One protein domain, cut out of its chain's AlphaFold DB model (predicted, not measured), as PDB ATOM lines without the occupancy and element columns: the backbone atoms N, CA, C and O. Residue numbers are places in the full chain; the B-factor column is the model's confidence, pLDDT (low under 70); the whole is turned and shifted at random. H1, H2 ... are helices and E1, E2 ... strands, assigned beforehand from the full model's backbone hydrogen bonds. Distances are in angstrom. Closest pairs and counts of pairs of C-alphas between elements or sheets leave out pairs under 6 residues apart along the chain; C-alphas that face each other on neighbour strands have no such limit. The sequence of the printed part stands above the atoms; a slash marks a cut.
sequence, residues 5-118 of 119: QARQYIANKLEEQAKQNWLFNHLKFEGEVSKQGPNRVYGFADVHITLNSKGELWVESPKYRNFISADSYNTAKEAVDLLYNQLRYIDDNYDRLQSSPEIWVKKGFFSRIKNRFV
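This is residues 5 to 118 of the 119 residues of an uncharacterized protein of Bdellovibrio sp. ZAP7 (UniProt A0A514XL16). A twisted four-strand antiparallel sheet is covered on one face by two long helices, H1 and H2, which meet near their first residues and spread as a V; the other face is bare. After H2 the last residues fold back past the E4 edge of the sheet as three short helices, H3, H4 and H5, with H5 coming near H2. The printed part has 114 residues, in the order H1, E1, E2, E3, E4, H2, H3, H4, H5; the sheet's order is E1, E2, E3, E4, and the class is mixed, helices and strands. The whole is compact, with a radius of gyration of the C-alphas of 13.4 A and spans of 37 by 30 by 24 A.

H1, residues 5 to 20, is on the sheet of E1, residues 40 to 44, E2, 47 to 51, E3, 57 to 61, and E4, 64 to 68. It lies over E1 and E2 at a height over the sheet of 9.8 A and runs along the strands, at 23 degrees to E1 on the local plane; its closest C-alphas to E1 are those of Ala 18 and Tyr 42, 7.2 A. The strands form a meander, each the antiparallel neighbour of the one before, and each successive pair is a hairpin. N 42 and O 49 of E1 and E2 are 2.8 A apart, N 48 and O 60 of E2 and E3 2.7 A, and N 59 and O 66 of E3 and E4 2.8 A, within hydrogen-bond range. H2, residues 76 to 92, is on the same face as H1, in two layers, helices on one face of a sheet; it lies over E3 at a height of 9.9 A. With residues 76 to 80 alone H2 touches H1, the closest C-alphas being those of Ala 6 and Ala 76, 5.1 A, at a shallow tilt of 33 degrees, only just short of steep, the same way. H3, residues 94 to 99, is close to H2 but not clearly touching, C-alphas 90 and 97 being the closest at 7.6 A. H4, residues 101 to 104, only grazes the sheet. H5, residues 111 to 114, is close to H2 but not clearly touching, C-alphas 86 and 113 being the closest at 8.0 A. In H1, H2 and H3 every O i to N i+4 pair is within hydrogen-bond range; H4 and H5 are too short for such a pair.

H1 begins at C-alpha 5 (24.487, 41.959, -42.126) and is 22.5 A long. E1 to E4 measure 13.5, 13.3, 13.6 and 13.7 A. H2, 24.4 A, begins at C-alpha 76 (18.497, 46.214, -46.790). H3, H4 and H5 measure 8.6, 5.7 and 5.3 A; H5 ends at C-alpha 114 (7.445, 49.372, -58.776).

The C-alphas of Gln 5 and Ser 99, the two farthest apart, are 39.5 A apart. The printed part has no cut. The link from H1 to E1, 19 residues, is long. The mean pLDDT of the printed part is 71.1, and 42 residues are under 70, among them residues 97 to 118.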
ATOM      1  N   GLN A   5      25.090  40.887 -42.923       81.25
ATOM      2  CA  GLN A   5      24.487  41.959 -42.126       81.25
ATOM      3  C   GLN A   5      23.165  42.453 -42.731       81.25
ATOM      4  O   GLN A   5      22.179  42.587 -42.009       81.25
ATOM      5  N   ALA A   6      23.112  42.661 -44.050       80.62
ATOM      6  CA  ALA A   6      21.891  43.077 -44.735       80.62
ATOM      7  C   ALA A   6      20.788  42.010 -44.639       80.62
ATOM      8  O   ALA A   6      19.645  42.337 -44.325       80.62
ATOM      9  N   ARG A   7      21.133  40.727 -44.814       79.88
ATOM     10  CA  ARG A   7      20.185  39.613 -44.628       79.88
ATOM     11  C   ARG A   7      19.637  39.563 -43.202       79.88
ATOM     12  O   ARG A   7      18.431  39.426 -43.020       79.88
ATOM     13  N   GLN A   8      20.499  39.717 -42.197       81.94
ATOM     14  CA  GLN A   8      20.074  39.732 -40.797       81.94
ATOM     15  C   GLN A   8      19.152  40.921 -40.497       81.94
ATOM     16  O   GLN A   8      18.158  40.754 -39.797       81.94
ATOM     17  N   TYR A   9      19.445  42.101 -41.050       86.12
ATOM     18  CA  TYR A   9      18.590  43.276 -40.903       86.12
ATOM     19  C   TYR A   9      17.189  43.039 -41.477       86.12
ATOM     20  O   TYR A   9      16.203  43.245 -40.770       86.12
ATOM     21  N   ILE A  10      17.099  42.558 -42.725       82.31
ATOM     22  CA  ILE A  10      15.817  42.255 -43.385       82.31
ATOM     23  C   ILE A  10      15.029  41.242 -42.552       82.31
ATOM     24  O   ILE A  10      13.849  41.439 -42.273       82.31
ATOM     25  N   ALA A  11      15.703  40.189 -42.090       82.31
ATOM     26  CA  ALA A  11      15.089  39.157 -41.272       82.31
ATOM     27  C   ALA A  11      14.554  39.679 -39.929       82.31
ATOM     28  O   ALA A  11      13.468  39.287 -39.501       82.31
ATOM     29  N   ASN A  12      15.307  40.548 -39.253       86.00
ATOM     30  CA  ASN A  12      14.877  41.141 -37.990       86.00
ATOM     31  C   ASN A  12      13.663  42.053 -38.205       86.00
ATOM     32  O   ASN A  12      12.713  41.981 -37.435       86.00
ATOM     33  N   LYS A  13      13.655  42.858 -39.276       85.75
ATOM     34  CA  LYS A  13      12.509  43.719 -39.600       85.75
ATOM     35  C   LYS A  13      11.260  42.925 -39.948       85.75
ATOM     36  O   LYS A  13      10.177  43.284 -39.500       85.75
ATOM     37  N   LEU A  14      11.416  41.822 -40.672       79.12
ATOM     38  CA  LEU A  14      10.315  40.900 -40.925       79.12
ATOM     39  C   LEU A  14       9.760  40.288 -39.643       79.12
ATOM     40  O   LEU A  14       8.548  40.218 -39.476       79.12
ATOM     41  N   GLU A  15      10.639  39.887 -38.726       79.19
ATOM     42  CA  GLU A  15      10.236  39.341 -37.430       79.19
ATOM     43  C   GLU A  15       9.525  40.386 -36.559       79.19
ATOM     44  O   GLU A  15       8.516  40.072 -35.928       79.19
ATOM     45  N   GLU A  16      10.017  41.629 -36.539       81.88
ATOM     46  CA  GLU A  16       9.362  42.754 -35.862       81.88
ATOM     47  C   GLU A  16       7.956  42.994 -36.425       81.88
ATOM     48  O   GLU A  16       7.002  43.088 -35.655       81.88
ATOM     49  N   GLN A  17       7.806  43.042 -37.752       75.56
ATOM     50  CA  GLN A  17       6.510  43.281 -38.392       75.56
ATOM     51  C   GLN A  17       5.524  42.129 -38.192       75.56
ATOM     52  O   GLN A  17       4.366  42.374 -37.860       75.56
ATOM     53  N   ALA A  18       5.990  40.887 -38.329       71.88
ATOM     54  CA  ALA A  18       5.212  39.692 -38.024       71.88
ATOM     55  C   ALA A  18       4.627  39.752 -36.604       71.88
ATOM     56  O   ALA A  18       3.441  39.524 -36.397       71.88
ATOM     57  N   LYS A  19       5.432  40.152 -35.616       73.69
ATOM     58  CA  LYS A  19       4.981  40.292 -34.223       73.69
ATOM     59  C   LYS A  19       4.012  41.457 -34.005       73.69
ATOM     60  O   LYS A  19       3.241  41.425 -33.050       73.69
ATOM     61  N   GLN A  20       4.065  42.489 -34.846       68.06
ATOM     62  CA  GLN A  20       3.304  43.722 -34.652       68.06
ATOM     63  C   GLN A  20       1.876  43.694 -35.203       68.06
ATOM     64  O   GLN A  20       1.157  44.622 -34.879       68.06
ATOM     65  N   ASN A  21       1.440  42.674 -35.958       60.91
ATOM     66  CA  ASN A  21       0.040  42.319 -36.300       60.91
ATOM     67  C   ASN A  21      -0.967  43.420 -36.740       60.91
ATOM     68  O   ASN A  21      -2.154  43.133 -36.862       60.91
ATOM     69  N   TRP A  22      -0.548  44.672 -36.939       53.38
ATOM     70  CA  TRP A  22      -1.452  45.834 -37.001       53.38
ATOM     71  C   TRP A  22      -1.391  46.589 -38.335       53.38
ATOM     72  O   TRP A  22      -2.118  47.558 -38.523       53.38
ATOM     73  N   LEU A  23      -0.516  46.183 -39.259       58.50
ATOM     74  CA  LEU A  23      -0.294  46.923 -40.509       58.50
ATOM     75  C   LEU A  23      -1.255  46.525 -41.639       58.50
ATOM     76  O   LEU A  23      -1.392  47.284 -42.594       58.50
ATOM     77  N   PHE A  24      -1.931  45.378 -41.525       70.62
ATOM     78  CA  PHE A  24      -2.746  44.785 -42.587       70.62
ATOM     79  C   PHE A  24      -4.080  44.269 -42.032       70.62
ATOM     80  O   PHE A  24      -4.134  43.729 -40.924       70.62
ATOM     81  N   ASN A  25      -5.162  44.454 -42.788       71.75
ATOM     82  CA  ASN A  25      -6.522  44.107 -42.368       71.75
ATOM     83  C   ASN A  25      -6.814  42.602 -42.518       71.75
ATOM     84  O   ASN A  25      -7.491  42.016 -41.668       71.75
ATOM     85  N   HIS A  26      -6.272  41.983 -43.566       72.62
ATOM     86  CA  HIS A  26      -6.485  40.592 -43.974       72.62
ATOM     87  C   HIS A  26      -5.238  39.716 -43.767       72.62
ATOM     88  O   HIS A  26      -5.367  38.523 -43.503       72.62
ATOM     89  N   LEU A  27      -4.028  40.282 -43.836       73.31
ATOM     90  CA  LEU A  27      -2.774  39.552 -43.600       73.31
ATOM     91  C   LEU A  27      -2.295  39.679 -42.147       73.31
ATOM     92  O   LEU A  27      -1.507  40.562 -41.806       73.31
ATOM     93  N   LYS A  28      -2.727  38.756 -41.286       71.12
ATOM     94  CA  LYS A  28      -2.245  38.651 -39.898       71.12
ATOM     95  C   LYS A  28      -1.211  37.542 -39.774       71.12
ATOM     96  O   LYS A  28      -1.289  36.542 -40.484       71.12
ATOM     97  N   PHE A  29      -0.227  37.736 -38.905       71.75
ATOM     98  CA  PHE A  29       0.770  36.718 -38.604       71.75
ATOM     99  C   PHE A  29       0.132  35.634 -37.730       71.75
ATOM    100  O   PHE A  29      -0.385  35.937 -36.652       71.75
ATOM    101  N   GLU A  30       0.164  34.385 -38.200       67.75
ATOM    102  CA  GLU A  30      -0.539  33.254 -37.564       67.75
ATOM    103  C   GLU A  30       0.390  32.104 -37.141       67.75
ATOM    104  O   GLU A  30      -0.063  31.149 -36.515       67.75
ATOM    105  N   GLY A  31       1.691  32.170 -37.455       64.25
ATOM    106  CA  GLY A  31       2.628  31.054 -37.259       64.25
ATOM    107  C   GLY A  31       3.862  31.377 -36.418       64.25
ATOM    108  O   GLY A  31       4.022  32.471 -35.895       64.25
ATOM    109  N   GLU A  32       4.783  30.421 -36.306       65.69
ATOM    110  CA  GLU A  32       6.116  30.656 -35.739       65.69
ATOM    111  C   GLU A  32       7.138  30.955 -36.845       65.69
ATOM    112  O   GLU A  32       7.070  30.419 -37.953       65.69
ATOM    113  N   VAL A  33       8.122  31.811 -36.546       71.62
ATOM    114  CA  VAL A  33       9.231  32.087 -37.470       71.62
ATOM    115  C   VAL A  33      10.157  30.874 -37.505       71.62
ATOM    116  O   VAL A  33      10.925  30.652 -36.563       71.62
ATOM    117  N   SER A  34      10.127  30.107 -38.597       68.69
ATOM    118  CA  SER A  34      11.055  28.987 -38.760       68.69
ATOM    119  C   SER A  34      12.471  29.514 -38.966       68.69
ATOM    120  O   SER A  34      12.761  30.244 -39.919       68.69
ATOM    121  N   LYS A  35      13.359  29.138 -38.041       66.56
ATOM    122  CA  LYS A  35      14.801  29.428 -38.075       66.56
ATOM    123  C   LYS A  35      15.626  28.225 -38.549       66.56
ATOM    124  O   LYS A  35      16.852  28.297 -38.539       66.56
ATOM    125  N   GLN A  36      14.977  27.112 -38.901       56.62
ATOM    126  CA  GLN A  36      15.658  25.881 -39.292       56.62
ATOM    127  C   GLN A  36      15.932  25.859 -40.801       56.62
ATOM    128  O   GLN A  36      15.029  26.036 -41.613       56.62
ATOM    129  N   GLY A  37      17.189  25.598 -41.170       63.59
ATOM    130  CA  GLY A  37      17.641  25.538 -42.563       63.59
ATOM    131  C   GLY A  37      18.248  26.852 -43.082       63.59
ATOM    132  O   GLY A  37      18.400  27.818 -42.337       63.59
ATOM    133  N   PRO A  38      18.649  26.907 -44.366       65.69
ATOM    134  CA  PRO A  38      19.334  28.066 -44.950       65.69
ATOM    135  C   PRO A  38      18.434  29.298 -45.164       65.69
ATOM    136  O   PRO A  38      18.927  30.335 -45.611       65.69
ATOM    137  N   ASN A  39      17.136  29.190 -44.870       76.19
ATOM    138  CA  ASN A  39      16.123  30.201 -45.147       76.19
ATOM    139  C   ASN A  39      15.321  30.498 -43.872       76.19
ATOM    140  O   ASN A  39      15.149  29.615 -43.035       76.19
ATOM    141  N   ARG A  40      14.791  31.718 -43.745       77.88
ATOM    142  CA  ARG A  40      13.811  32.067 -42.702       77.88
ATOM    143  C   ARG A  40      12.426  32.185 -43.307       77.88
ATOM    144  O   ARG A  40      12.293  32.851 -44.331       77.88
ATOM    145  N   VAL A  41      11.430  31.585 -42.658       76.00
ATOM    146  CA  VAL A  41      10.035  31.569 -43.126       76.00
ATOM    147  C   VAL A  41       9.129  32.256 -42.104       76.00
ATOM    148  O   VAL A  41       9.239  31.989 -40.908       76.00
ATOM    149  N   TYR A  42       8.233  33.117 -42.581       76.75
ATOM    150  CA  TYR A  42       7.263  33.877 -41.793       76.75
ATOM    151  C   TYR A  42       5.854  33.562 -42.306       76.75
ATOM    152  O   TYR A  42       5.588  33.784 -43.486       76.75
ATOM    153  N   GLY A  43       4.976  33.025 -41.451       65.00
ATOM    154  CA  GLY A  43       3.617  32.614 -41.825       65.00
ATOM    155  C   GLY A  43       2.544  33.641 -41.471       65.00
ATOM    156  O   GLY A  43       2.379  34.007 -40.309       65.00
ATOM    157  N   PHE A  44       1.794  34.062 -42.480       67.94
ATOM    158  CA  PHE A  44       0.566  34.846 -42.388       67.94
ATOM    159  C   PHE A  44      -0.598  33.976 -42.868       67.94
ATOM    160  O   PHE A  44      -0.349  33.064 -43.653       67.94
ATOM    161  N   ALA A  45      -1.826  34.272 -42.427       66.88
ATOM    162  CA  ALA A  45      -3.043  33.465 -42.628       66.88
ATOM    163  C   ALA A  45      -3.076  32.612 -43.916       66.88
ATOM    164  O   ALA A  45      -3.276  31.405 -43.855       66.88
ATOM    165  N   ASP A  46      -2.780  33.220 -45.070       69.44
ATOM    166  CA  ASP A  46      -2.671  32.519 -46.356       69.44
ATOM    167  C   ASP A  46      -1.333  32.739 -47.090       69.44
ATOM    168  O   ASP A  46      -1.164  32.268 -48.215       69.44
ATOM    169  N   VAL A  47      -0.367  33.459 -46.510       75.00
ATOM    170  CA  VAL A  47       0.880  33.858 -47.190       75.00
ATOM    171  C   VAL A  47       2.108  33.547 -46.337       75.00
ATOM    172  O   VAL A  47       2.235  33.990 -45.206       75.00
ATOM    173  N   HIS A  48       3.079  32.858 -46.915       78.62
ATOM    174  CA  HIS A  48       4.410  32.635 -46.381       78.62
ATOM    175  C   HIS A  48       5.413  33.578 -47.034       78.62
ATOM    176  O   HIS A  48       5.461  33.709 -48.256       78.62
ATOM    177  N   ILE A  49       6.258  34.201 -46.222       82.94
ATOM    178  CA  ILE A  49       7.411  34.958 -46.703       82.94
ATOM    179  C   ILE A  49       8.669  34.168 -46.379       82.94
ATOM    180  O   ILE A  49       8.908  33.860 -45.214       82.94
ATOM    181  N   THR A  50       9.502  33.896 -47.377       86.12
ATOM    182  CA  THR A  50      10.777  33.199 -47.202       86.12
ATOM    183  C   THR A  50      11.940  34.110 -47.594       86.12
ATOM    184  O   THR A  50      12.092  34.459 -48.761       86.12
ATOM    185  N   LEU A  51      12.808  34.465 -46.643       85.62
ATOM    186  CA  LEU A  51      14.106  35.079 -46.942       85.62
ATOM    187  C   LEU A  51      15.149  33.974 -47.091       85.62
ATOM    188  O   LEU A  51      15.469  33.288 -46.115       85.62
ATOM    189  N   ASN A  52      15.693  33.809 -48.295       84.38
ATOM    190  CA  ASN A  52      16.651  32.743 -48.567       84.38
ATOM    191  C   ASN A  52      18.118  33.171 -48.419       84.38
ATOM    192  O   ASN A  52      18.459  34.353 -48.310       84.38
ATOM    193  N   SER A  53      19.021  32.189 -48.458       81.50
ATOM    194  CA  SER A  53      20.465  32.424 -48.349       81.50
ATOM    195  C   SER A  53      21.050  33.294 -49.472       81.50
ATOM    196  O   SER A  53      22.098  33.907 -49.272       81.50
ATOM    197  N   LYS A  54      20.385  33.428 -50.622       83.06
ATOM    198  CA  LYS A  54      20.804  34.331 -51.708       83.06
ATOM    199  C   LYS A  54      20.370  35.784 -51.482       83.06
ATOM    200  O   LYS A  54      20.845  36.666 -52.192       83.06
ATOM    201  N   GLY A  55      19.527  36.043 -50.480       78.06
ATOM    202  CA  GLY A  55      18.899  37.346 -50.249       78.06
ATOM    203  C   GLY A  55      17.619  37.549 -51.064       78.06
ATOM    204  O   GLY A  55      17.101  38.656 -51.120       78.06
ATOM    205  N   GLU A  56      17.090  36.515 -51.708       84.88
ATOM    206  CA  GLU A  56      15.797  36.625 -52.379       84.88
ATOM    207  C   GLU A  56      14.683  36.558 -51.330       84.88
ATOM    208  O   GLU A  56      14.742  35.751 -50.394       84.88
ATOM    209  N   LEU A  57      13.665  37.396 -51.504       85.00
ATOM    210  CA  LEU A  57      12.474  37.435 -50.659       85.00
ATOM    211  C   LEU A  57      11.319  36.806 -51.414       85.00
ATOM    212  O   LEU A  57      10.780  37.415 -52.330       85.00
ATOM    213  N   TRP A  58      10.966  35.585 -51.053       84.88
ATOM    214  CA  TRP A  58       9.884  34.842 -51.675       84.88
ATOM    215  C   TRP A  58       8.593  35.117 -50.914       84.88
ATOM    216  O   TRP A  58       8.606  35.183 -49.691       84.88
ATOM    217  N   VAL A  59       7.494  35.289 -51.637       81.56
ATOM    218  CA  VAL A  59       6.148  35.490 -51.094       81.56
ATOM    219  C   VAL A  59       5.249  34.446 -51.743       81.56
ATOM    220  O   VAL A  59       5.115  34.406 -52.969       81.56
ATOM    221  N   GLU A  60       4.688  33.562 -50.930       76.62
ATOM    222  CA  GLU A  60       4.097  32.299 -51.365       76.62
ATOM    223  C   GLU A  60       2.747  32.084 -50.676       76.62
ATOM    224  O   GLU A  60       2.655  32.182 -49.469       76.62
ATOM    225  N   SER A  61       1.697  31.745 -51.409       69.56
ATOM    226  CA  SER A  61       0.430  31.224 -50.881       69.56
ATOM    227  C   SER A  61       0.139  29.877 -51.546       69.56
ATOM    228  O   SER A  61       0.790  29.541 -52.541       69.56
ATOM    229  N   PRO A  62      -0.872  29.106 -51.105       66.81
ATOM    230  CA  PRO A  62      -1.271  27.877 -51.797       66.81
ATOM    231  C   PRO A  62      -1.545  28.051 -53.305       66.81
ATOM    232  O   PRO A  62      -1.474  27.083 -54.059       66.81
ATOM    233  N   LYS A  63      -1.855  29.275 -53.762       64.44
ATOM    234  CA  LYS A  63      -2.179  29.596 -55.163       64.44
ATOM    235  C   LYS A  63      -1.205  30.590 -55.817       64.44
ATOM    236  O   LYS A  63      -1.369  30.898 -56.995       64.44
ATOM    237  N   TYR A  64      -0.211  31.102 -55.089       68.19
ATOM    238  CA  TYR A  64       0.684  32.168 -55.549       68.19
ATOM    239  C   TYR A  64       2.128  31.894 -55.147       68.19
ATOM    240  O   TYR A  64       2.413  31.447 -54.047       68.19
ATOM    241  N   ARG A  65       3.069  32.209 -56.031       71.81
ATOM    242  CA  ARG A  65       4.496  32.157 -55.724       71.81
ATOM    243  C   ARG A  65       5.200  33.252 -56.491       71.81
ATOM    244  O   ARG A  65       5.098  33.315 -57.715       71.81
ATOM    245  N   ASN A  66       5.925  34.099 -55.781       73.56
ATOM    246  CA  ASN A  66       6.730  35.149 -56.384       73.56
ATOM    247  C   ASN A  66       7.941  35.452 -55.512       73.56
ATOM    248  O   ASN A  66       8.031  34.967 -54.386       73.56
ATOM    249  N   PHE A  67       8.868  36.254 -56.025       79.31
ATOM    250  CA  PHE A  67      10.023  36.683 -55.256       79.31
ATOM    251  C   PHE A  67      10.539  38.061 -55.680       79.31
ATOM    252  O   PHE A  67      10.421  38.468 -56.837       79.31
ATOM    253  N   ILE A  68      11.138  38.775 -54.732       81.12
ATOM    254  CA  ILE A  68      12.005  39.925 -54.981       81.12
ATOM    255  C   ILE A  68      13.427  39.383 -55.056       81.12
ATOM    256  O   ILE A  68      13.944  38.816 -54.089       81.12
ATOM    257  N   SER A  69      14.049  39.542 -56.219       81.69
ATOM    258  CA  SER A  69      15.433  39.139 -56.422       81.69
ATOM    259  C   SER A  69      16.385  40.051 -55.645       81.69
ATOM    260  O   SER A  69      16.118  41.235 -55.438       81.69
ATOM    261  N   ALA A  70      17.515  39.495 -55.220       80.12
ATOM    262  CA  ALA A  70      18.546  40.208 -54.472       80.12
ATOM    263  C   ALA A  70      19.168  41.398 -55.232       80.12
ATOM    264  O   ALA A  70      19.777  42.266 -54.617       80.12
ATOM    265  N   ASP A  71      19.043  41.427 -56.560       79.56
ATOM    266  CA  ASP A  71      19.481  42.520 -57.441       79.56
ATOM    267  C   ASP A  71      18.436  43.640 -57.595       79.56
ATOM    268  O   ASP A  71      18.713  44.679 -58.189       79.56
ATOM    269  N   SER A  72      17.224  43.441 -57.072       75.69
ATOM    270  CA  SER A  72      16.109  44.377 -57.237       75.69
ATOM    271  C   SER A  72      16.122  45.524 -56.225       75.69
ATOM    272  O   SER A  72      15.280  46.416 -56.336       75.69
ATOM    273  N   TYR A  73      17.057  45.498 -55.272       78.19
ATOM    274  CA  TYR A  73      17.259  46.507 -54.240       78.19
ATOM    275  C   TYR A  73      18.755  46.707 -53.960       78.19
ATOM    276  O   TYR A  73      19.545  45.763 -53.987       78.19
ATOM    277  N   ASN A  74      19.148  47.938 -53.646       77.56
ATOM    278  CA  ASN A  74      20.532  48.303 -53.338       77.56
ATOM    279  C   ASN A  74      20.826  48.266 -51.836       77.56
ATOM    280  O   ASN A  74      21.978  48.136 -51.423       77.56
ATOM    281  N   THR A  75      19.790  48.393 -51.001       81.81
ATOM    282  CA  THR A  75      19.934  48.436 -49.542       81.81
ATOM    283  C   THR A  75      18.981  47.472 -48.843       81.81
ATOM    284  O   THR A  75      17.910  47.144 -49.348       81.81
ATOM    285  N   ALA A  76      19.350  47.052 -47.632       80.56
ATOM    286  CA  ALA A  76      18.497  46.214 -46.790       80.56
ATOM    287  C   ALA A  76      17.166  46.902 -46.434       80.56
ATOM    288  O   ALA A  76      16.148  46.234 -46.295       80.56
ATOM    289  N   LYS A  77      17.169  48.236 -46.317       84.50
ATOM    290  CA  LYS A  77      15.959  49.034 -46.095       84.50
ATOM    291  C   LYS A  77      15.035  48.987 -47.313       84.50
ATOM    292  O   LYS A  77      13.866  48.669 -47.165       84.50
ATOM    293  N   GLU A  78      15.577  49.216 -48.508       83.81
ATOM    294  CA  GLU A  78      14.809  49.151 -49.759       83.81
ATOM    295  C   GLU A  78      14.175  47.767 -49.970       83.81
ATOM    296  O   GLU A  78      13.028  47.676 -50.396       83.81
ATOM    297  N   ALA A  79      14.874  46.689 -49.603       81.56
ATOM    298  CA  ALA A  79      14.312  45.338 -49.631       81.56
ATOM    299  C   ALA A  79      13.064  45.200 -48.742       81.56
ATOM    300  O   ALA A  79      12.062  44.620 -49.160       81.56
ATOM    301  N   VAL A  80      13.127  45.741 -47.519       82.88
ATOM    302  CA  VAL A  80      12.010  45.740 -46.562       82.88
ATOM    303  C   VAL A  80      10.856  46.599 -47.079       82.88
ATOM    304  O   VAL A  80       9.715  46.148 -47.043       82.88
ATOM    305  N   ASP A  81      11.140  47.785 -47.620       83.19
ATOM    306  CA  ASP A  81      10.121  48.696 -48.157       83.19
ATOM    307  C   ASP A  81       9.398  48.080 -49.374       83.19
ATOM    308  O   ASP A  81       8.170  48.122 -49.469       83.19
ATOM    309  N   LEU A  82      10.138  47.444 -50.292       81.88
ATOM    310  CA  LEU A  82       9.562  46.737 -51.442       81.88
ATOM    311  C   LEU A  82       8.664  45.580 -51.007       81.88
ATOM    312  O   LEU A  82       7.575  45.408 -51.556       81.88
ATOM    313  N   LEU A  83       9.106  44.801 -50.022       79.94
ATOM    314  CA  LEU A  83       8.316  43.708 -49.472       79.94
ATOM    315  C   LEU A  83       7.051  44.223 -48.784       79.94
ATOM    316  O   LEU A  83       5.972  43.684 -49.011       79.94
ATOM    317  N   TYR A  84       7.158  45.301 -48.009       79.56
ATOM    318  CA  TYR A  84       6.011  45.930 -47.368       79.56
ATOM    319  C   TYR A  84       4.974  46.395 -48.396       79.56
ATOM    320  O   TYR A  84       3.787  46.112 -48.253       79.56
ATOM    321  N   ASN A  85       5.418  47.030 -49.484       79.19
ATOM    322  CA  ASN A  85       4.534  47.426 -50.582       79.19
ATOM    323  C   ASN A  85       3.850  46.222 -51.247       79.19
ATOM    324  O   ASN A  85       2.688  46.322 -51.643       79.19
ATOM    325  N   GLN A  86       4.539  45.081 -51.363       77.12
ATOM    326  CA  GLN A  86       3.926  43.850 -51.869       77.12
ATOM    327  C   GLN A  86       2.857  43.309 -50.921       77.12
ATOM    328  O   GLN A  86       1.764  42.984 -51.379       77.12
ATOM    329  N   LEU A  87       3.144  43.243 -49.621       78.31
ATOM    330  CA  LEU A  87       2.188  42.769 -48.617       78.31
ATOM    331  C   LEU A  87       0.965  43.679 -48.535       78.31
ATOM    332  O   LEU A  87      -0.156  43.185 -48.586       78.31
ATOM    333  N   ARG A  88       1.169  45.001 -48.533       79.31
ATOM    334  CA  ARG A  88       0.082  45.984 -48.577       79.31
ATOM    335  C   ARG A  88      -0.797  45.799 -49.799       79.31
ATOM    336  O   ARG A  88      -2.013  45.804 -49.694       79.31
ATOM    337  N   TYR A  89      -0.182  45.609 -50.962       76.75
ATOM    338  CA  TYR A  89      -0.938  45.376 -52.178       76.75
ATOM    339  C   TYR A  89      -1.797  44.106 -52.078       76.75
ATOM    340  O   TYR A  89      -2.955  44.116 -52.496       76.75
ATOM    341  N   ILE A  90      -1.225  43.014 -51.558       76.88
ATOM    342  CA  ILE A  90      -1.953  41.756 -51.362       76.88
ATOM    343  C   ILE A  90      -3.128  41.976 -50.407       76.88
ATOM    344  O   ILE A  90      -4.233  41.542 -50.715       76.88
ATOM    345  N   ASP A  91      -2.903  42.691 -49.307       79.12
ATOM    346  CA  ASP A  91      -3.924  43.015 -48.312       79.12
ATOM    347  C   ASP A  91      -5.071  43.863 -48.887       79.12
ATOM    348  O   ASP A  91      -6.238  43.506 -48.744       79.12
ATOM    349  N   ASP A  92      -4.740  44.936 -49.613       79.69
ATOM    350  CA  ASP A  92      -5.703  45.859 -50.233       79.69
ATOM    351  C   ASP A  92      -6.549  45.182 -51.327       79.69
ATOM    352  O   ASP A  92      -7.628  45.658 -51.682       79.69
ATOM    353  N   ASN A  93      -6.049  44.095 -51.924       75.31
ATOM    354  CA  ASN A  93      -6.711  43.394 -53.024       75.31
ATOM    355  C   ASN A  93      -7.169  41.987 -52.627       75.31
ATOM    356  O   ASN A  93      -7.540  41.215 -53.512       75.31
ATOM    357  N   TYR A  94      -7.149  41.658 -51.336       75.56
ATOM    358  CA  TYR A  94      -7.286  40.298 -50.823       75.56
ATOM    359  C   TYR A  94      -8.515  39.558 -51.369       75.56
ATOM    360  O   TYR A  94      -8.362  38.508 -51.989       75.56
ATOM    361  N   ASP A  95      -9.712  40.139 -51.270       75.31
ATOM    362  CA  ASP A  95     -10.959  39.505 -51.735       75.31
ATOM    363  C   ASP A  95     -10.976  39.260 -53.251       75.31
ATOM    364  O   ASP A  95     -11.367  38.197 -53.746       75.31
ATOM    365  N   ARG A  96     -10.506  40.247 -54.024       71.25
ATOM    366  CA  ARG A  96     -10.393  40.148 -55.487       71.25
ATOM    367  C   ARG A  96      -9.386  39.076 -55.885       71.25
ATOM    368  O   ARG A  96      -9.553  38.358 -56.866       71.25
ATOM    369  N   LEU A  97      -8.300  39.011 -55.138       69.94
ATOM    370  CA  LEU A  97      -7.241  38.058 -55.340       69.94
ATOM    371  C   LEU A  97      -7.710  36.635 -54.964       69.94
ATOM    372  O   LEU A  97      -7.502  35.707 -55.744       69.94
ATOM    373  N   GLN A  98      -8.430  36.437 -53.859       68.12
ATOM    374  CA  GLN A  98      -9.015  35.135 -53.511       68.12
ATOM    375  C   GLN A  98     -10.019  34.633 -54.565       68.12
ATOM    376  O   GLN A  98     -10.044  33.437 -54.873       68.12
ATOM    377  N   SER A  99     -10.807  35.542 -55.146       68.06
ATOM    378  CA  SER A  99     -11.867  35.237 -56.119       68.06
ATOM    379  C   SER A  99     -11.400  35.093 -57.574       68.06
ATOM    380  O   SER A  99     -12.177  34.652 -58.417       68.06
ATOM    381  N   SER A 100     -10.150  35.433 -57.911       65.69
ATOM    382  CA  SER A 100      -9.633  35.334 -59.289       65.69
ATOM    383  C   SER A 100      -8.161  34.896 -59.327       65.69
ATOM    384  O   SER A 100      -7.256  35.733 -59.451       65.69
ATOM    385  N   PRO A 101      -7.896  33.576 -59.265       58.91
ATOM    386  CA  PRO A 101      -6.549  33.005 -59.253       58.91
ATOM    387  C   PRO A 101      -5.691  33.436 -60.453       58.91
ATOM    388  O   PRO A 101      -4.503  33.706 -60.295       58.91
ATOM    389  N   GLU A 102      -6.277  33.589 -61.646       58.84
ATOM    390  CA  GLU A 102      -5.559  34.029 -62.854       58.84
ATOM    391  C   GLU A 102      -4.954  35.444 -62.776       58.84
ATOM    392  O   GLU A 102      -4.019  35.753 -63.524       58.84
ATOM    393  N   ILE A 103      -5.431  36.313 -61.876       55.38
ATOM    394  CA  ILE A 103      -4.864  37.659 -61.681       55.38
ATOM    395  C   ILE A 103      -3.464  37.571 -61.051       55.38
ATOM    396  O   ILE A 103      -2.608  38.405 -61.354       55.38
ATOM    397  N   TRP A 104      -3.199  36.529 -60.258       52.81
ATOM    398  CA  TRP A 104      -1.924  36.305 -59.571       52.81
ATOM    399  C   TRP A 104      -0.792  35.833 -60.487       52.81
ATOM    400  O   TRP A 104       0.376  36.090 -60.205       52.81
ATOM    401  N   VAL A 105      -1.123  35.141 -61.580       47.06
ATOM    402  CA  VAL A 105      -0.150  34.438 -62.444       47.06
ATOM    403  C   VAL A 105       0.386  35.333 -63.569       47.06
ATOM    404  O   VAL A 105       1.335  34.971 -64.271       47.06
ATOM    405  N   LYS A 106      -0.182  36.533 -63.769       51.66
ATOM    406  CA  LYS A 106       0.299  37.451 -64.810       51.66
ATOM    407  C   LYS A 106       1.703  37.957 -64.463       51.66
ATOM    408  O   LYS A 106       1.870  38.885 -63.669       51.66
ATOM    409  N   LYS A 107       2.714  37.379 -65.131       40.97
ATOM    410  CA  LYS A 107       4.073  37.935 -65.258       40.97
ATOM    411  C   LYS A 107       3.963  39.452 -65.465       40.97
ATOM    412  O   LYS A 107       3.419  39.900 -66.470       40.97
ATOM    413  N   GLY A 108       4.446  40.238 -64.505       44.34
ATOM    414  CA  GLY A 108       4.453  41.704 -64.591       44.34
ATOM    415  C   GLY A 108       3.395  42.447 -63.766       44.34
ATOM    416  O   GLY A 108       3.294  43.668 -63.862       44.34
ATOM    417  N   PHE A 109       2.628  41.767 -62.919       47.44
ATOM    418  CA  PHE A 109       1.732  42.447 -61.981       47.44
ATOM    419  C   PHE A 109       2.485  43.379 -61.006       47.44
ATOM    420  O   PHE A 109       2.063  44.512 -60.784       47.44
ATOM    421  N   PHE A 110       3.668  42.971 -60.531       49.97
ATOM    422  CA  PHE A 110       4.480  43.769 -59.600       49.97
ATOM    423  C   PHE A 110       5.541  44.665 -60.257       49.97
ATOM    424  O   PHE A 110       5.957  45.643 -59.637       49.97
ATOM    425  N   SER A 111       5.919  44.444 -61.526       48.78
ATOM    426  CA  SER A 111       6.686  45.463 -62.267       48.78
ATOM    427  C   SER A 111       5.872  46.755 -62.426       48.78
ATOM    428  O   SER A 111       6.434  47.846 -62.424       48.78
ATOM    429  N   ARG A 112       4.534  46.653 -62.448       46.94
ATOM    430  CA  ARG A 112       3.623  47.807 -62.373       46.94
ATOM    431  C   ARG A 112       3.554  48.445 -60.983       46.94
ATOM    432  O   ARG A 112       3.305  49.641 -60.896       46.94
ATOM    433  N   ILE A 113       3.781  47.680 -59.915       45.75
ATOM    434  CA  ILE A 113       3.791  48.191 -58.535       45.75
ATOM    435  C   ILE A 113       5.060  48.999 -58.269       45.75
ATOM    436  O   ILE A 113       4.961  50.089 -57.713       45.75
ATOM    437  N   LYS A 114       6.218  48.558 -58.787       42.75
ATOM    438  CA  LYS A 114       7.445  49.372 -58.776       42.75
ATOM    439  C   LYS A 114       7.210  50.745 -59.425       42.75
ATOM    440  O   LYS A 114       7.630  51.745 -58.874       42.75
ATOM    441  N   ASN A 115       6.443  50.817 -60.514       40.47
ATOM    442  CA  ASN A 115       6.124  52.092 -61.173       40.47
ATOM    443  C   ASN A 115       5.017  52.921 -60.491       40.47
ATOM    444  O   ASN A 115       4.854  54.083 -60.842       40.47
ATOM    445  N   ARG A 116       4.240  52.359 -59.554       39.44
ATOM    446  CA  ARG A 116       3.153  53.079 -58.856       39.44
ATOM    447  C   ARG A 116       3.592  53.803 -57.585       39.44
ATOM    448  O   ARG A 116       2.879  54.693 -57.148       39.44
ATOM    449  N   PHE A 117       4.715  53.406 -56.996       39.22
ATOM    450  CA  PHE A 117       5.227  53.979 -55.745       39.22
ATOM    451  C   PHE A 117       6.546  54.748 -55.930       39.22
ATOM    452  O   PHE A 117       7.148  55.178 -54.954       39.22
ATOM    453  N   VAL A 118       6.998  54.905 -57.180       34.44
ATOM    454  CA  VAL A 118       8.183  55.698 -57.568       34.44
ATOM    455  C   VAL A 118       7.774  57.092 -58.092       34.44
ATOM    456  O   VAL A 118       8.596  57.808 -58.651       34.44
TER     457      VAL A 118